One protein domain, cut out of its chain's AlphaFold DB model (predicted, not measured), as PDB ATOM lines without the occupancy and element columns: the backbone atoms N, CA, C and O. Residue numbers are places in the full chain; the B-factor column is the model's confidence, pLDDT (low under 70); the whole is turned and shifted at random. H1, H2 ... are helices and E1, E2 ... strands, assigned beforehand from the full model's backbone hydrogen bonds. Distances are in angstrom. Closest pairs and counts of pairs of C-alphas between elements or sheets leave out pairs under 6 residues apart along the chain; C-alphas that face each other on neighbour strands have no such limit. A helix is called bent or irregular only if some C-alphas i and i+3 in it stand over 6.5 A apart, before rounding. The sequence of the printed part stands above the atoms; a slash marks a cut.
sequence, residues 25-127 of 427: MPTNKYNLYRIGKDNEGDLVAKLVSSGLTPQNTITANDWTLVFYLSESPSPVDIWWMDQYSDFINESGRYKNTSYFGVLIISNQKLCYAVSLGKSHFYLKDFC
ATOM      1  N   MET A  25     239.517 336.811 320.767       56.41
ATOM      2  CA  MET A  25     239.576 338.143 320.165       56.41
ATOM      3  C   MET A  25     238.156 338.511 319.720       56.41
ATOM      4  O   MET A  25     237.491 337.681 319.100       56.41
ATOM      5  N   PRO A  26     237.654 339.714 320.040       70.31
ATOM      6  CA  PRO A  26     236.309 340.091 319.639       70.31
ATOM      7  C   PRO A  26     236.202 340.026 318.114       70.31
ATOM      8  O   PRO A  26     237.022 340.605 317.395       70.31
ATOM      9  N   THR A  27     235.189 339.314 317.619       80.44
ATOM     10  CA  THR A  27     234.873 339.304 316.192       80.44
ATOM     11  C   THR A  27     234.502 340.720 315.770       80.44
ATOM     12  O   THR A  27     233.486 341.269 316.202       80.44
ATOM     13  N   ASN A  28     235.331 341.323 314.925       89.56
ATOM     14  CA  ASN A  28     235.128 342.677 314.441       89.56
ATOM     15  C   ASN A  28     234.346 342.657 313.132       89.56
ATOM     16  O   ASN A  28     234.537 341.796 312.271       89.56
ATOM     17  N   LYS A  29     233.467 343.648 312.987       93.50
ATOM     18  CA  LYS A  29     232.632 343.839 311.805       93.50
ATOM     19  C   LYS A  29     233.223 344.946 310.940       93.50
ATOM     20  O   LYS A  29     233.250 346.102 311.362       93.50
ATOM     21  N   TYR A  30     233.644 344.613 309.724       96.31
ATOM     22  CA  TYR A  30     234.219 345.576 308.782       96.31
ATOM     23  C   TYR A  30     233.424 345.600 307.489       96.31
ATOM     24  O   TYR A  30     233.400 344.605 306.776       96.31
ATOM     25  N   ASN A  31     232.791 346.733 307.183       96.88
ATOM     26  CA  ASN A  31     232.142 346.963 305.896       96.88
ATOM     27  C   ASN A  31     233.098 347.715 304.963       96.88
ATOM     28  O   ASN A  31     233.245 348.931 305.097       96.88
ATOM     29  N   LEU A  32     233.779 346.979 304.087       97.75
ATOM     30  CA  LEU A  32     234.840 347.477 303.216       97.75
ATOM     31  C   LEU A  32     234.302 347.869 301.842       97.75
ATOM     32  O   LEU A  32     233.652 347.074 301.169       97.75
ATOM     33  N   TYR A  33     234.648 349.075 301.415       98.00
ATOM     34  CA  TYR A  33     234.421 349.595 300.074       98.00
ATOM     35  C   TYR A  33     235.757 349.679 299.352       98.00
ATOM     36  O   TYR A  33     236.722 350.204 299.914       98.00
ATOM     37  N   ARG A  34     235.799 349.208 298.107       97.69
ATOM     38  CA  ARG A  34     236.921 349.440 297.200       97.69
ATOM     39  C   ARG A  34     236.706 350.776 296.504       97.69
ATOM     40  O   ARG A  34     235.667 350.988 295.886       97.69
ATOM     41  N   ILE A  35     237.655 351.691 296.648       97.06
ATOM     42  CA  ILE A  35     237.572 353.050 296.109       97.06
ATOM     43  C   ILE A  35     238.563 353.161 294.954       97.06
ATOM     44  O   ILE A  35     239.726 352.776 295.091       97.06
ATOM     45  N   GLY A  36     238.114 353.700 293.818       92.81
ATOM     46  CA  GLY A  36     239.020 354.023 292.717       92.81
ATOM     47  C   GLY A  36     240.107 354.975 293.212       92.81
ATOM     48  O   GLY A  36     239.793 355.973 293.858       92.81
ATOM     49  N   LYS A  37     241.383 354.676 292.951       93.12
ATOM     50  CA  LYS A  37     242.493 355.468 293.505       93.12
ATOM     51  C   LYS A  37     242.405 356.946 293.105       93.12
ATOM     52  O   LYS A  37     242.677 357.814 293.932       93.12
ATOM     53  N   ASP A  38     241.934 357.219 291.894       94.06
ATOM     54  CA  ASP A  38     241.720 358.575 291.381       94.06
ATOM     55  C   ASP A  38     240.599 359.326 292.125       94.06
ATOM     56  O   ASP A  38     240.650 360.546 292.252       94.06
ATOM     57  N   ASN A  39     239.640 358.599 292.710       94.19
ATOM     58  CA  ASN A  39     238.525 359.159 293.477       94.19
ATOM     59  C   ASN A  39     238.879 359.438 294.949       94.19
ATOM     60  O   ASN A  39     238.054 359.996 295.673       94.19
ATOM     61  N   GLU A  40     240.065 359.051 295.438       95.25
ATOM     62  CA  GLU A  40     240.430 359.218 296.856       95.25
ATOM     63  C   GLU A  40     240.401 360.691 297.286       95.25
ATOM     64  O   GLU A  40     239.876 361.013 298.352       95.25
ATOM     65  N   GLY A  41     240.920 361.594 296.445       95.69
ATOM     66  CA  GLY A  41     240.918 363.031 296.723       95.69
ATOM     67  C   GLY A  41     239.504 363.605 296.829       95.69
ATOM     68  O   GLY A  41     239.190 364.312 297.791       95.69
ATOM     69  N   ASP A  42     238.633 363.240 295.888       96.31
ATOM     70  CA  ASP A  42     237.238 363.685 295.864       96.31
ATOM     71  C   ASP A  42     236.437 363.110 297.036       96.31
ATOM     72  O   ASP A  42     235.639 363.821 297.657       96.31
ATOM     73  N   LEU A  43     236.703 361.855 297.412       96.25
ATOM     74  CA  LEU A  43     236.129 361.241 298.603       96.25
ATOM     75  C   LEU A  43     236.542 362.012 299.863       96.25
ATOM     76  O   LEU A  43     235.684 362.374 300.668       96.25
ATOM     77  N   VAL A  44     237.832 362.306 300.042       96.25
ATOM     78  CA  VAL A  44     238.315 363.077 301.200       96.25
ATOM     79  C   VAL A  44     237.654 364.456 301.246       96.25
ATOM     80  O   VAL A  44     237.145 364.854 302.298       96.25
ATOM     81  N   ALA A  45     237.578 365.160 300.115       95.94
ATOM     82  CA  ALA A  45     236.887 366.444 300.026       95.94
ATOM     83  C   ALA A  45     235.405 366.321 300.421       95.94
ATOM     84  O   ALA A  45     234.881 367.143 301.186       95.94
ATOM     85  N   LYS A  46     234.728 365.256 299.973       94.50
ATOM     86  CA  LYS A  46     233.341 364.976 300.342       94.50
ATOM     87  C   LYS A  46     233.185 364.727 301.840       94.50
ATOM     88  O   LYS A  46     232.261 365.290 302.433       94.50
ATOM     89  N   LEU A  47     234.064 363.942 302.461       93.94
ATOM     90  CA  LEU A  47     234.023 363.662 303.900       93.94
ATOM     91  C   LEU A  47     234.201 364.943 304.724       93.94
ATOM     92  O   LEU A  47     233.393 365.214 305.613       93.94
ATOM     93  N   VAL A  48     235.184 365.777 304.372       93.38
ATOM     94  CA  VAL A  48     235.425 367.064 305.046       93.38
ATOM     95  C   VAL A  48     234.224 367.997 304.898       93.38
ATOM     96  O   VAL A  48     233.730 368.530 305.890       93.38
ATOM     97  N   SER A  49     233.674 368.137 303.686       91.25
ATOM     98  CA  SER A  49     232.469 368.956 303.456       91.25
ATOM     99  C   SER A  49     231.222 368.437 304.187       91.25
ATOM    100  O   SER A  49     230.285 369.194 304.428       91.25
ATOM    101  N   SER A  50     231.214 367.153 304.558       87.75
ATOM    102  CA  SER A  50     230.131 366.499 305.299       87.75
ATOM    103  C   SER A  50     230.351 366.525 306.819       87.75
ATOM    104  O   SER A  50     229.584 365.901 307.554       87.75
ATOM    105  N   GLY A  51     231.372 367.246 307.294       88.75
ATOM    106  CA  GLY A  51     231.636 367.467 308.716       88.75
ATOM    107  C   GLY A  51     232.487 366.391 309.393       88.75
ATOM    108  O   GLY A  51     232.472 366.318 310.621       88.75
ATOM    109  N   LEU A  52     233.208 365.553 308.634       92.94
ATOM    110  CA  LEU A  52     234.212 364.664 309.219       92.94
ATOM    111  C   LEU A  52     235.591 365.324 309.242       92.94
ATOM    112  O   LEU A  52     236.032 365.909 308.252       92.94
ATOM    113  N   THR A  53     236.309 365.143 310.341       94.12
ATOM    114  CA  THR A  53     237.684 365.621 310.520       94.12
ATOM    115  C   THR A  53     238.648 364.438 310.655       94.12
ATOM    116  O   THR A  53     238.311 363.441 311.307       94.12
ATOM    117  N   PRO A  54     239.846 364.504 310.040       95.50
ATOM    118  CA  PRO A  54     240.869 363.481 310.221       95.50
ATOM    119  C   PRO A  54     241.390 363.505 311.666       95.50
ATOM    120  O   PRO A  54     241.788 364.551 312.169       95.50
ATOM    121  N   GLN A  55     241.392 362.346 312.319       93.12
ATOM    122  CA  GLN A  55     241.762 362.173 313.726       93.12
ATOM    123  C   GLN A  55     243.224 361.763 313.877       93.12
ATOM    124  O   GLN A  55     244.049 362.487 314.429       93.12
ATOM    125  N   ASN A  56     243.542 360.563 313.394       91.25
ATOM    126  CA  ASN A  56     244.864 359.973 313.501       91.25
ATOM    127  C   ASN A  56     245.229 359.295 312.184       91.25
ATOM    128  O   ASN A  56     244.365 358.745 311.490       91.25
ATOM    129  N   THR A  57     246.523 359.321 311.883       94.00
ATOM    130  CA  THR A  57     247.119 358.686 310.714       94.00
ATOM    131  C   THR A  57     248.143 357.671 311.187       94.00
ATOM    132  O   THR A  57     249.073 358.010 311.917       94.00
ATOM    133  N   ILE A  58     247.979 356.424 310.759       94.56
ATOM    134  CA  ILE A  58     248.928 355.349 311.035       94.56
ATOM    135  C   ILE A  58     249.513 354.883 309.710       94.56
ATOM    136  O   ILE A  58     248.774 354.595 308.773       94.56
ATOM    137  N   THR A  59     250.836 354.785 309.645       90.88
ATOM    138  CA  THR A  59     251.538 354.240 308.481       90.88
ATOM    139  C   THR A  59     252.156 352.899 308.854       90.88
ATOM    140  O   THR A  59     252.889 352.812 309.839       90.88
ATOM    141  N   ALA A  60     251.858 351.856 308.081       84.25
ATOM    142  CA  ALA A  60     252.389 350.509 308.275       84.25
ATOM    143  C   ALA A  60     252.552 349.803 306.921       84.25
ATOM    144  O   ALA A  60     251.586 349.703 306.173       84.25
ATOM    145  N   ASN A  61     253.750 349.284 306.623       79.00
ATOM    146  CA  ASN A  61     254.042 348.474 305.427       79.00
ATOM    147  C   ASN A  61     253.488 349.076 304.117       79.00
ATOM    148  O   ASN A  61     252.715 348.429 303.420       79.00
ATOM    149  N   ASP A  62     253.840 350.334 303.827       92.12
ATOM    150  CA  ASP A  62     253.386 351.133 302.669       92.12
ATOM    151  C   ASP A  62     251.903 351.529 302.649       92.12
ATOM    152  O   ASP A  62     251.461 352.259 301.757       92.12
ATOM    153  N   TRP A  63     251.134 351.119 303.655       96.50
ATOM    154  CA  TRP A  63     249.756 351.546 303.841       96.50
ATOM    155  C   TRP A  63     249.667 352.739 304.775       96.50
ATOM    156  O   TRP A  63     250.351 352.817 305.796       96.50
ATOM    157  N   THR A  64     248.762 353.646 304.440       96.88
ATOM    158  CA  THR A  64     248.348 354.768 305.270       96.88
ATOM    159  C   THR A  64     246.896 354.564 305.666       96.88
ATOM    160  O   THR A  64     246.022 354.383 304.821       96.88
ATOM    161  N   LEU A  65     246.645 354.569 306.970       97.81
ATOM    162  CA  LEU A  65     245.327 354.443 307.565       97.81
ATOM    163  C   LEU A  65     244.967 355.786 308.189       97.81
ATOM    164  O   LEU A  65     245.643 356.225 309.118       97.81
ATOM    165  N   VAL A  66     243.913 356.435 307.701       97.56
ATOM    166  CA  VAL A  66     243.436 357.720 308.226       97.56
ATOM    167  C   VAL A  66     242.008 357.561 308.712       97.56
ATOM    168  O   VAL A  66     241.115 357.212 307.939       97.56
ATOM    169  N   PHE A  67     241.785 357.825 309.997       97.38
ATOM    170  CA  PHE A  67     240.447 357.777 310.575       97.38
ATOM    171  C   PHE A  67     239.784 359.153 310.545       97.38
ATOM    172  O   PHE A  67     240.311 360.100 311.121       97.38
ATOM    173  N   TYR A  68     238.621 359.250 309.910       96.69
ATOM    174  CA  TYR A  68     237.781 360.441 309.849       96.69
ATOM    175  C   TYR A  68     236.566 360.258 310.762       96.69
ATOM    176  O   TYR A  68     235.881 359.237 310.676       96.69
ATOM    177  N   LEU A  69     236.274 361.249 311.606       96.06
ATOM    178  CA  LEU A  69     235.196 361.196 312.601       96.06
ATOM    179  C   LEU A  69     234.322 362.448 312.536       96.06
ATOM    180  O   LEU A  69     234.821 363.554 312.349       96.06
ATOM    181  N   SER A  70     233.017 362.285 312.739       92.81
ATOM    182  CA  SER A  70     232.091 363.399 312.936       92.81
ATOM    183  C   SER A  70     232.169 363.930 314.377       92.81
ATOM    184  O   SER A  70     231.394 363.509 315.232       92.81
ATOM    185  N   GLU A  71     233.108 364.822 314.682       84.50
ATOM    186  CA  GLU A  71     233.340 365.297 316.060       84.50
ATOM    187  C   GLU A  71     232.155 366.043 316.688       84.50
ATOM    188  O   GLU A  71     231.994 366.048 317.904       84.50
ATOM    189  N   SER A  72     231.326 366.701 315.881       81.81
ATOM    190  CA  SER A  72     230.188 367.483 316.373       81.81
ATOM    191  C   SER A  72     228.956 367.228 315.509       81.81
ATOM    192  O   SER A  72     228.591 368.076 314.691       81.81
ATOM    193  N   PRO A  73     228.317 366.046 315.635       80.75
ATOM    194  CA  PRO A  73     227.101 365.761 314.891       80.75
ATOM    195  C   PRO A  73     226.009 366.741 315.321       80.75
ATOM    196  O   PRO A  73     225.820 366.982 316.514       80.75
ATOM    197  N   SER A  74     225.275 367.297 314.359       80.12
ATOM    198  CA  SER A  74     224.131 368.151 314.672       80.12
ATOM    199  C   SER A  74     223.091 367.357 315.473       80.12
ATOM    200  O   SER A  74     222.727 366.264 315.032       80.12
ATOM    201  N   PRO A  75     222.605 367.881 316.613       82.31
ATOM    202  CA  PRO A  75     221.527 367.259 317.363       82.31
ATOM    203  C   PRO A  75     220.266 367.166 316.514       82.31
ATOM    204  O   PRO A  75     219.901 368.114 315.817       82.31
ATOM    205  N   VAL A  76     219.602 366.029 316.611       80.06
ATOM    206  CA  VAL A  76     218.483 365.661 315.763       80.06
ATOM    207  C   VAL A  76     217.236 365.472 316.620       80.06
ATOM    208  O   VAL A  76     217.306 364.827 317.667       80.06
ATOM    209  N   ASP A  77     216.110 366.043 316.197       76.94
ATOM    210  CA  ASP A  77     214.853 365.907 316.931       76.94
ATOM    211  C   ASP A  77     214.341 364.461 316.891       76.94
ATOM    212  O   ASP A  77     214.583 363.704 315.949       76.94
ATOM    213  N   ILE A  78     213.662 364.065 317.964       80.12
ATOM    214  CA  ILE A  78     213.107 362.725 318.129       80.12
ATOM    215  C   ILE A  78     211.599 362.826 317.893       80.12
ATOM    216  O   ILE A  78     210.885 363.317 318.762       80.12
ATOM    217  N   TRP A  79     211.100 362.372 316.741       72.88
ATOM    218  CA  TRP A  79     209.690 362.563 316.362       72.88
ATOM    219  C   TRP A  79     208.672 362.066 317.396       72.88
ATOM    220  O   TRP A  79     207.671 362.734 317.643       72.88
ATOM    221  N   TRP A  80     208.911 360.908 318.020       80.25
ATOM    222  CA  TRP A  80     207.943 360.306 318.938       80.25
ATOM    223  C   TRP A  80     207.868 361.046 320.277       80.25
ATOM    224  O   TRP A  80     206.910 360.860 321.020       80.25
ATOM    225  N   MET A  81     208.820 361.931 320.582       83.06
ATOM    226  CA  MET A  81     208.761 362.761 321.788       83.06
ATOM    227  C   MET A  81     207.508 363.635 321.818       83.06
ATOM    228  O   MET A  81     206.922 363.816 322.880       83.06
ATOM    229  N   ASP A  82     207.081 364.139 320.658       80.19
ATOM    230  CA  ASP A  82     205.869 364.951 320.555       80.19
ATOM    231  C   ASP A  82     204.605 364.104 320.729       80.19
ATOM    232  O   ASP A  82     203.621 364.571 321.293       80.19
ATOM    233  N   GLN A  83     204.636 362.840 320.301       83.12
ATOM    234  CA  GLN A  83     203.515 361.913 320.466       83.12
ATOM    235  C   GLN A  83     203.332 361.461 321.922       83.12
ATOM    236  O   GLN A  83     202.207 361.216 322.351       83.12
ATOM    237  N   TYR A  84     204.425 361.335 322.675       87.19
ATOM    238  CA  TYR A  84     204.417 360.883 324.069       87.19
ATOM    239  C   TYR A  84     204.701 362.019 325.061       87.19
ATOM    240  O   TYR A  84     205.108 361.749 326.190       87.19
ATOM    241  N   SER A  85     204.473 363.278 324.665       86.19
ATOM    242  CA  SER A  85     204.776 364.460 325.486       86.19
ATOM    243  C   SER A  85     204.139 364.400 326.871       86.19
ATOM    244  O   SER A  85     204.771 364.776 327.854       86.19
ATOM    245  N   ASP A  86     202.926 363.851 326.962       88.44
ATOM    246  CA  ASP A  86     202.155 363.735 328.206       88.44
ATOM    247  C   ASP A  86     202.772 362.751 329.215       88.44
ATOM    248  O   ASP A  86     202.445 362.780 330.399       88.44
ATOM    249  N   PHE A  87     203.681 361.883 328.759       87.38
ATOM    250  CA  PHE A  87     204.389 360.899 329.582       87.38
ATOM    251  C   PHE A  87     205.820 361.335 329.936       87.38
ATOM    252  O   PHE A  87     206.538 360.597 330.615       87.38
ATOM    253  N   ILE A  88     206.263 362.510 329.476       85.56
ATOM    254  CA  ILE A  88     207.632 362.998 329.658       85.56
ATOM    255  C   ILE A  88     207.646 364.066 330.753       85.56
ATOM    256  O   ILE A  88     207.084 365.145 330.615       85.56
ATOM    257  N   ASN A  89     208.334 363.761 331.855       76.19
ATOM    258  CA  ASN A  89     208.383 364.619 333.044       76.19
ATOM    259  C   ASN A  89     209.305 365.850 332.899       76.19
ATOM    260  O   ASN A  89     209.318 366.705 333.784       76.19
ATOM    261  N   GLU A  90     210.108 365.934 331.834       72.69
ATOM    262  CA  GLU A  90     211.098 366.999 331.643       72.69
ATOM    263  C   GLU A  90     210.654 368.065 330.635       72.69
ATOM    264  O   GLU A  90     210.096 367.778 329.582       72.69
ATOM    265  N   SER A  91     210.994 369.321 330.939       60.66
ATOM    266  CA  SER A  91     210.739 370.505 330.105       60.66
ATOM    267  C   SER A  91     211.723 370.666 328.931       60.66
ATOM    268  O   SER A  91     211.671 371.665 328.212       60.66
ATOM    269  N   GLY A  92     212.618 369.696 328.716       62.53
ATOM    270  CA  GLY A  92     213.595 369.682 327.628       62.53
ATOM    271  C   GLY A  92     213.252 368.645 326.560       62.53
ATOM    272  O   GLY A  92     213.073 367.468 326.857       62.53
ATOM    273  N   ARG A  93     213.213 369.059 325.288       71.75
ATOM    274  CA  ARG A  93     213.147 368.119 324.161       71.75
ATOM    275  C   ARG A  93     214.496 367.410 324.022       71.75
ATOM    276  O   ARG A  93     215.467 368.028 323.578       71.75
ATOM    277  N   TYR A  94     214.566 366.135 324.411       81.50
ATOM    278  CA  TYR A  94     215.724 365.284 324.130       81.50
ATOM    279  C   TYR A  94     216.014 365.256 322.625       81.50
ATOM    280  O   TYR A  94     215.099 365.254 321.800       81.50
ATOM    281  N   LYS A  95     217.302 365.215 322.274       83.19
ATOM    282  CA  LYS A  95     217.773 365.132 320.889       83.19
ATOM    283  C   LYS A  95     218.766 363.993 320.732       83.19
ATOM    284  O   LYS A  95     219.608 363.766 321.600       83.19
ATOM    285  N   ASN A  96     218.709 363.321 319.591       80.69
ATOM    286  CA  ASN A  96     219.676 362.299 319.222       80.69
ATOM    287  C   ASN A  96     220.949 362.939 318.668       80.69
ATOM    288  O   ASN A  96     220.898 363.857 317.855       80.69
ATOM    289  N   THR A  97     222.102 362.415 319.074       83.12
ATOM    290  CA  THR A  97     223.404 362.775 318.499       83.12
ATOM    291  C   THR A  97     224.096 361.490 318.068       83.12
ATOM    292  O   THR A  97     224.483 360.681 318.908       83.12
ATOM    293  N   SER A  98     224.227 361.274 316.758       83.06
ATOM    294  CA  SER A  98     224.828 360.053 316.211       83.06
ATOM    295  C   SER A  98     226.168 360.350 315.554       83.06
ATOM    296  O   SER A  98     226.235 361.009 314.516       83.06
ATOM    297  N   TYR A  99     227.227 359.814 316.157       89.88
ATOM    298  CA  TYR A  99     228.571 359.832 315.596       89.88
ATOM    299  C   TYR A  99     228.691 358.817 314.457       89.88
ATOM    300  O   TYR A  99     228.097 357.738 314.487       89.88
ATOM    301  N   PHE A 100     229.468 359.166 313.443       91.50
ATOM    302  CA  PHE A 100     229.774 358.329 312.292       91.50
ATOM    303  C   PHE A 100     231.209 358.600 311.847       91.50
ATOM    304  O   PHE A 100     231.801 359.631 312.176       91.50
ATOM    305  N   GLY A 101     231.788 357.656 311.114       94.69
ATOM    306  CA  GLY A 101     233.192 357.743 310.741       94.69
ATOM    307  C   GLY A 101     233.531 356.933 309.507       94.69
ATOM    308  O   GLY A 101     232.738 356.118 309.030       94.69
ATOM    309  N   VAL A 102     234.724 357.183 308.985       97.31
ATOM    310  CA  VAL A 102     235.307 356.446 307.867       97.31
ATOM    311  C   VAL A 102     236.768 356.186 308.181       97.31
ATOM    312  O   VAL A 102     237.506 357.114 308.499       97.31
ATOM    313  N   LEU A 103     237.202 354.935 308.069       97.69
ATOM    314  CA  LEU A 103     238.628 354.614 308.036       97.69
ATOM    315  C   LEU A 103     239.049 354.477 306.575       97.69
ATOM    316  O   LEU A 103     238.617 353.531 305.921       97.69
ATOM    317  N   ILE A 104     239.874 355.396 306.076       97.88
ATOM    318  CA  ILE A 104     240.506 355.270 304.757       97.88
ATOM    319  C   ILE A 104     241.795 354.471 304.918       97.88
ATOM    320  O   ILE A 104     242.580 354.745 305.824       97.88
ATOM    321  N   ILE A 105     241.997 353.487 304.047       97.94
ATOM    322  CA  ILE A 105     243.162 352.609 304.006       97.94
ATOM    323  C   ILE A 105     243.706 352.666 302.582       97.94
ATOM    324  O   ILE A 105     243.112 352.093 301.668       97.94
ATOM    325  N   SER A 106     244.810 353.373 302.373       97.44
ATOM    326  CA  SER A 106     245.346 353.600 301.031       97.44
ATOM    327  C   SER A 106     246.852 353.382 300.954       97.44
ATOM    328  O   SER A 106     247.587 353.536 301.929       97.44
ATOM    329  N   ASN A 107     247.318 352.988 299.774       95.75
ATOM    330  CA  ASN A 107     248.728 352.983 299.393       95.75
ATOM    331  C   ASN A 107     248.872 353.661 298.018       95.75
ATOM    332  O   ASN A 107     247.950 354.332 297.558       95.75
ATOM    333  N   GLN A 108     250.013 353.516 297.340       92.94
ATOM    334  CA  GLN A 108     250.225 354.154 296.031       92.94
ATOM    335  C   GLN A 108     249.232 353.711 294.940       92.94
ATOM    336  O   GLN A 108     248.959 354.492 294.036       92.94
ATOM    337  N   LYS A 109     248.696 352.487 295.013       94.25
ATOM    338  CA  LYS A 109     247.878 351.873 293.952       94.25
ATOM    339  C   LYS A 109     246.423 351.640 294.347       94.25
ATOM    340  O   LYS A 109     245.552 351.635 293.488       94.25
ATOM    341  N   LEU A 110     246.168 351.408 295.628       97.06
ATOM    342  CA  LEU A 110     244.894 350.931 296.147       97.06
ATOM    343  C   LEU A 110     244.340 351.912 297.173       97.06
ATOM    344  O   LEU A 110     245.094 352.503 297.950       97.06
ATOM    345  N   CYS A 111     243.016 352.035 297.202       97.62
ATOM    346  CA  CYS A 111     242.287 352.776 298.218       97.62
ATOM    347  C   CYS A 111     241.053 351.978 298.649       97.62
ATOM    348  O   CYS A 111     240.266 351.516 297.827       97.62
ATOM    349  N   TYR A 112     240.884 351.830 299.956       98.19
ATOM    350  CA  TYR A 112     239.742 351.185 300.584       98.19
ATOM    351  C   TYR A 112     239.179 352.074 301.686       98.19
ATOM    352  O   TYR A 112     239.891 352.889 302.275       98.19
ATOM    353  N   ALA A 113     237.898 351.897 301.992       98.00
ATOM    354  CA  ALA A 113     237.232 352.607 303.076       98.00
ATOM    355  C   ALA A 113     236.387 351.656 303.930       98.00
ATOM    356  O   ALA A 113     235.664 350.816 303.398       98.00
ATOM    357  N   VAL A 114     236.440 351.810 305.254       97.69
ATOM    358  CA  VAL A 114     235.508 351.155 306.185       97.69
ATOM    359  C   VAL A 114     234.407 352.140 306.556       97.69
ATOM    360  O   VAL A 114     234.703 353.204 307.103       97.69
ATOM    361  N   SER A 115     233.143 351.783 306.318       95.38
ATOM    362  CA  SER A 115     232.006 352.599 306.764       95.38
ATOM    363  C   SER A 115     231.641 352.329 308.225       95.38
ATOM    364  O   SER A 115     231.474 351.170 308.608       95.38
ATOM    365  N   LEU A 116     231.402 353.385 309.005       92.75
ATOM    366  CA  LEU A 116     230.865 353.336 310.366       92.75
ATOM    367  C   LEU A 116     229.679 354.296 310.511       92.75
ATOM    368  O   LEU A 116     229.782 355.488 310.210       92.75
ATOM    369  N   GLY A 117     228.554 353.786 311.016       87.19
ATOM    370  CA  GLY A 117     227.310 354.548 311.126       87.19
ATOM    371  C   GLY A 117     226.756 354.921 309.748       87.19
ATOM    372  O   GLY A 117     226.761 354.108 308.824       87.19
ATOM    373  N   LYS A 118     226.308 356.169 309.587       84.88
ATOM    374  CA  LYS A 118     225.699 356.663 308.338       84.88
ATOM    375  C   LYS A 118     226.691 356.964 307.206       84.88
ATOM    376  O   LYS A 118     226.299 357.532 306.192       84.88
ATOM    377  N   SER A 119     227.979 356.649 307.357       87.69
ATOM    378  CA  SER A 119     228.972 357.041 306.352       87.69
ATOM    379  C   SER A 119     228.895 356.258 305.041       87.69
ATOM    380  O   SER A 119     229.419 356.730 304.034       87.69
ATOM    381  N   HIS A 120     228.185 355.126 305.013       85.56
ATOM    382  CA  HIS A 120     227.922 354.355 303.794       85.56
ATOM    383  C   HIS A 120     227.274 355.198 302.681       85.56
ATOM    384  O   HIS A 120     227.635 355.042 301.517       85.56
ATOM    385  N   PHE A 121     226.413 356.165 303.031       83.25
ATOM    386  CA  PHE A 121     225.800 357.088 302.068       83.25
ATOM    387  C   PHE A 121     226.816 357.956 301.317       83.25
ATOM    388  O   PHE A 121     226.537 358.389 300.202       83.25
ATOM    389  N   TYR A 122     227.970 358.247 301.926       88.06
ATOM    390  CA  TYR A 122     229.013 359.059 301.300       88.06
ATOM    391  C   TYR A 122     229.970 358.223 300.461       88.06
ATOM    392  O   TYR A 122     230.540 358.759 299.523       88.06
ATOM    393  N   LEU A 123     230.159 356.942 300.795       91.31
ATOM    394  CA  LEU A 123     231.101 356.064 300.096       91.31
ATOM    395  C   LEU A 123     230.545 355.536 298.773       91.31
ATOM    396  O   LEU A 123     231.317 355.362 297.834       91.31
ATOM    397  N   LYS A 124     229.225 355.321 298.696       84.88
ATOM    398  CA  LYS A 124     228.552 354.724 297.532       84.88
ATOM    399  C   LYS A 124     228.877 355.427 296.208       84.88
ATOM    400  O   LYS A 124     229.081 354.769 295.199       84.88
ATOM    401  N   ASP A 125     228.962 356.755 296.218       87.69
ATOM    402  CA  ASP A 125     229.176 357.537 294.994       87.69
ATOM    403  C   ASP A 125     230.647 357.484 294.489       87.69
ATOM    404  O   ASP A 125     230.923 357.951 293.388       87.69
ATOM    405  N   PHE A 126     231.593 356.919 295.260       92.19
ATOM    406  CA  PHE A 126     233.031 356.862 294.915       92.19
ATOM    407  C   PHE A 126     233.588 355.438 294.795       92.19
ATOM    408  O   PHE A 126     234.744 355.262 294.386       92.19
ATOM    409  N   CYS A 127     232.809 354.434 295.199       93.38
ATOM    410  CA  CYS A 127     233.246 353.049 295.220       93.38
ATOM    411  C   CYS A 127     233.023 352.334 293.888       93.38
ATOM    412  O   CYS A 127     232.183 352.707 293.074       93.38
TER     413      CYS A 127
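Overview. This is residues 25 to 127 of the 427 residues of an uncharacterized protein of Candidatus Pacebacteria bacterium (UniProt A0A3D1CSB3). A strongly twisted sheet of five strands has H1 and H3 packed over one face and its other face bare, while a long, thin arm, residues 70 to 100, runs out from the sheet and folds back to it. The arm makes much of the longest axis, with the short H2 in its far part and residues 86 to 92 standing free. The printed part has 103 residues, with three named helices and five named strands in the order E1 H1 E2 E3 H2 E4 E5 H3, and is mixed, helices and strands. The sheet's order is E1 E5 E4 E3 E2, all antiparallel. The whole is loose, with a radius of gyration of the C-alphas of 17.7 A, and elongated, spanning 58 by 35 by 21 A.

Arrangement. E1, residues 28 to 35, is an edge strand, antiparallel to E5, residues 111 to 116, with N 33 and O 113 within hydrogen-bond range at 2.8 A. H1, residues 37 to 49, is on the sheet at a height over the sheet of 8.6 A. E2, residues 53 to 60, the other edge strand, forms a hairpin with E3, residues 63 to 69; N 55 and O 67 are 2.8 A apart. E4, residues 101 to 106, is antiparallel to E3, with N 64 and O 106 at 2.8 A, and forms a hairpin with E5, with N 105 and O 112 at 2.8 A. H1 runs along the strands, at 25 degrees to E4 on the local plane. H2, residues 80 to 83, is not on the sheet. H3, residues 117 to 123, is on the same face as H1 at a height over the sheet of 7.3 A, only just over E5, with 3 C-alphas falling on it. H1 touches H3 with residues 43 to 47 alone, at a steep tilt of 50 degrees, opposite ways; their closest C-alphas, of Leu 47 and Tyr 122, are 7.3 A apart. O i to N i+4 pairs are within hydrogen-bond range in 7 of 9 cases in H1 and 1 of 3 in H3, which has 3 of 4 O i to N i+3 pairs within range; H2 is too short for an i+4 pair.

Along the chain. E1 begins at C-alpha 28 (235.128, 342.677, 314.441) and, like E2, measures 21.2 A from first to last C-alpha. H1 and E3 each measure 19.5 A, E5 16.7 A, E4 16.1 A, H3 11.8 A and H2 5.0 A. H1 and H3 are irregular: C-alphas 38 and 41 are 7.0 A apart, and C-alphas 117 and 120 are 7.4 A apart. H2 begins at C-alpha 80 (207.943, 360.306, 318.938), and H3 ends at C-alpha 123 (231.101, 356.064, 300.096).

Size, cuts and confidence. The two C-alphas farthest apart, of Asn 61 and Asp 86, are 58.7 A apart. The printed part has no cut. The link from H2 to E4, 17 residues, is long; in the arm, residues 76 to 77 pair with residues 95 to 96, antiparallel. The mean pLDDT of the printed part is 89.1, and residues 25, 91 and 92 are under 70.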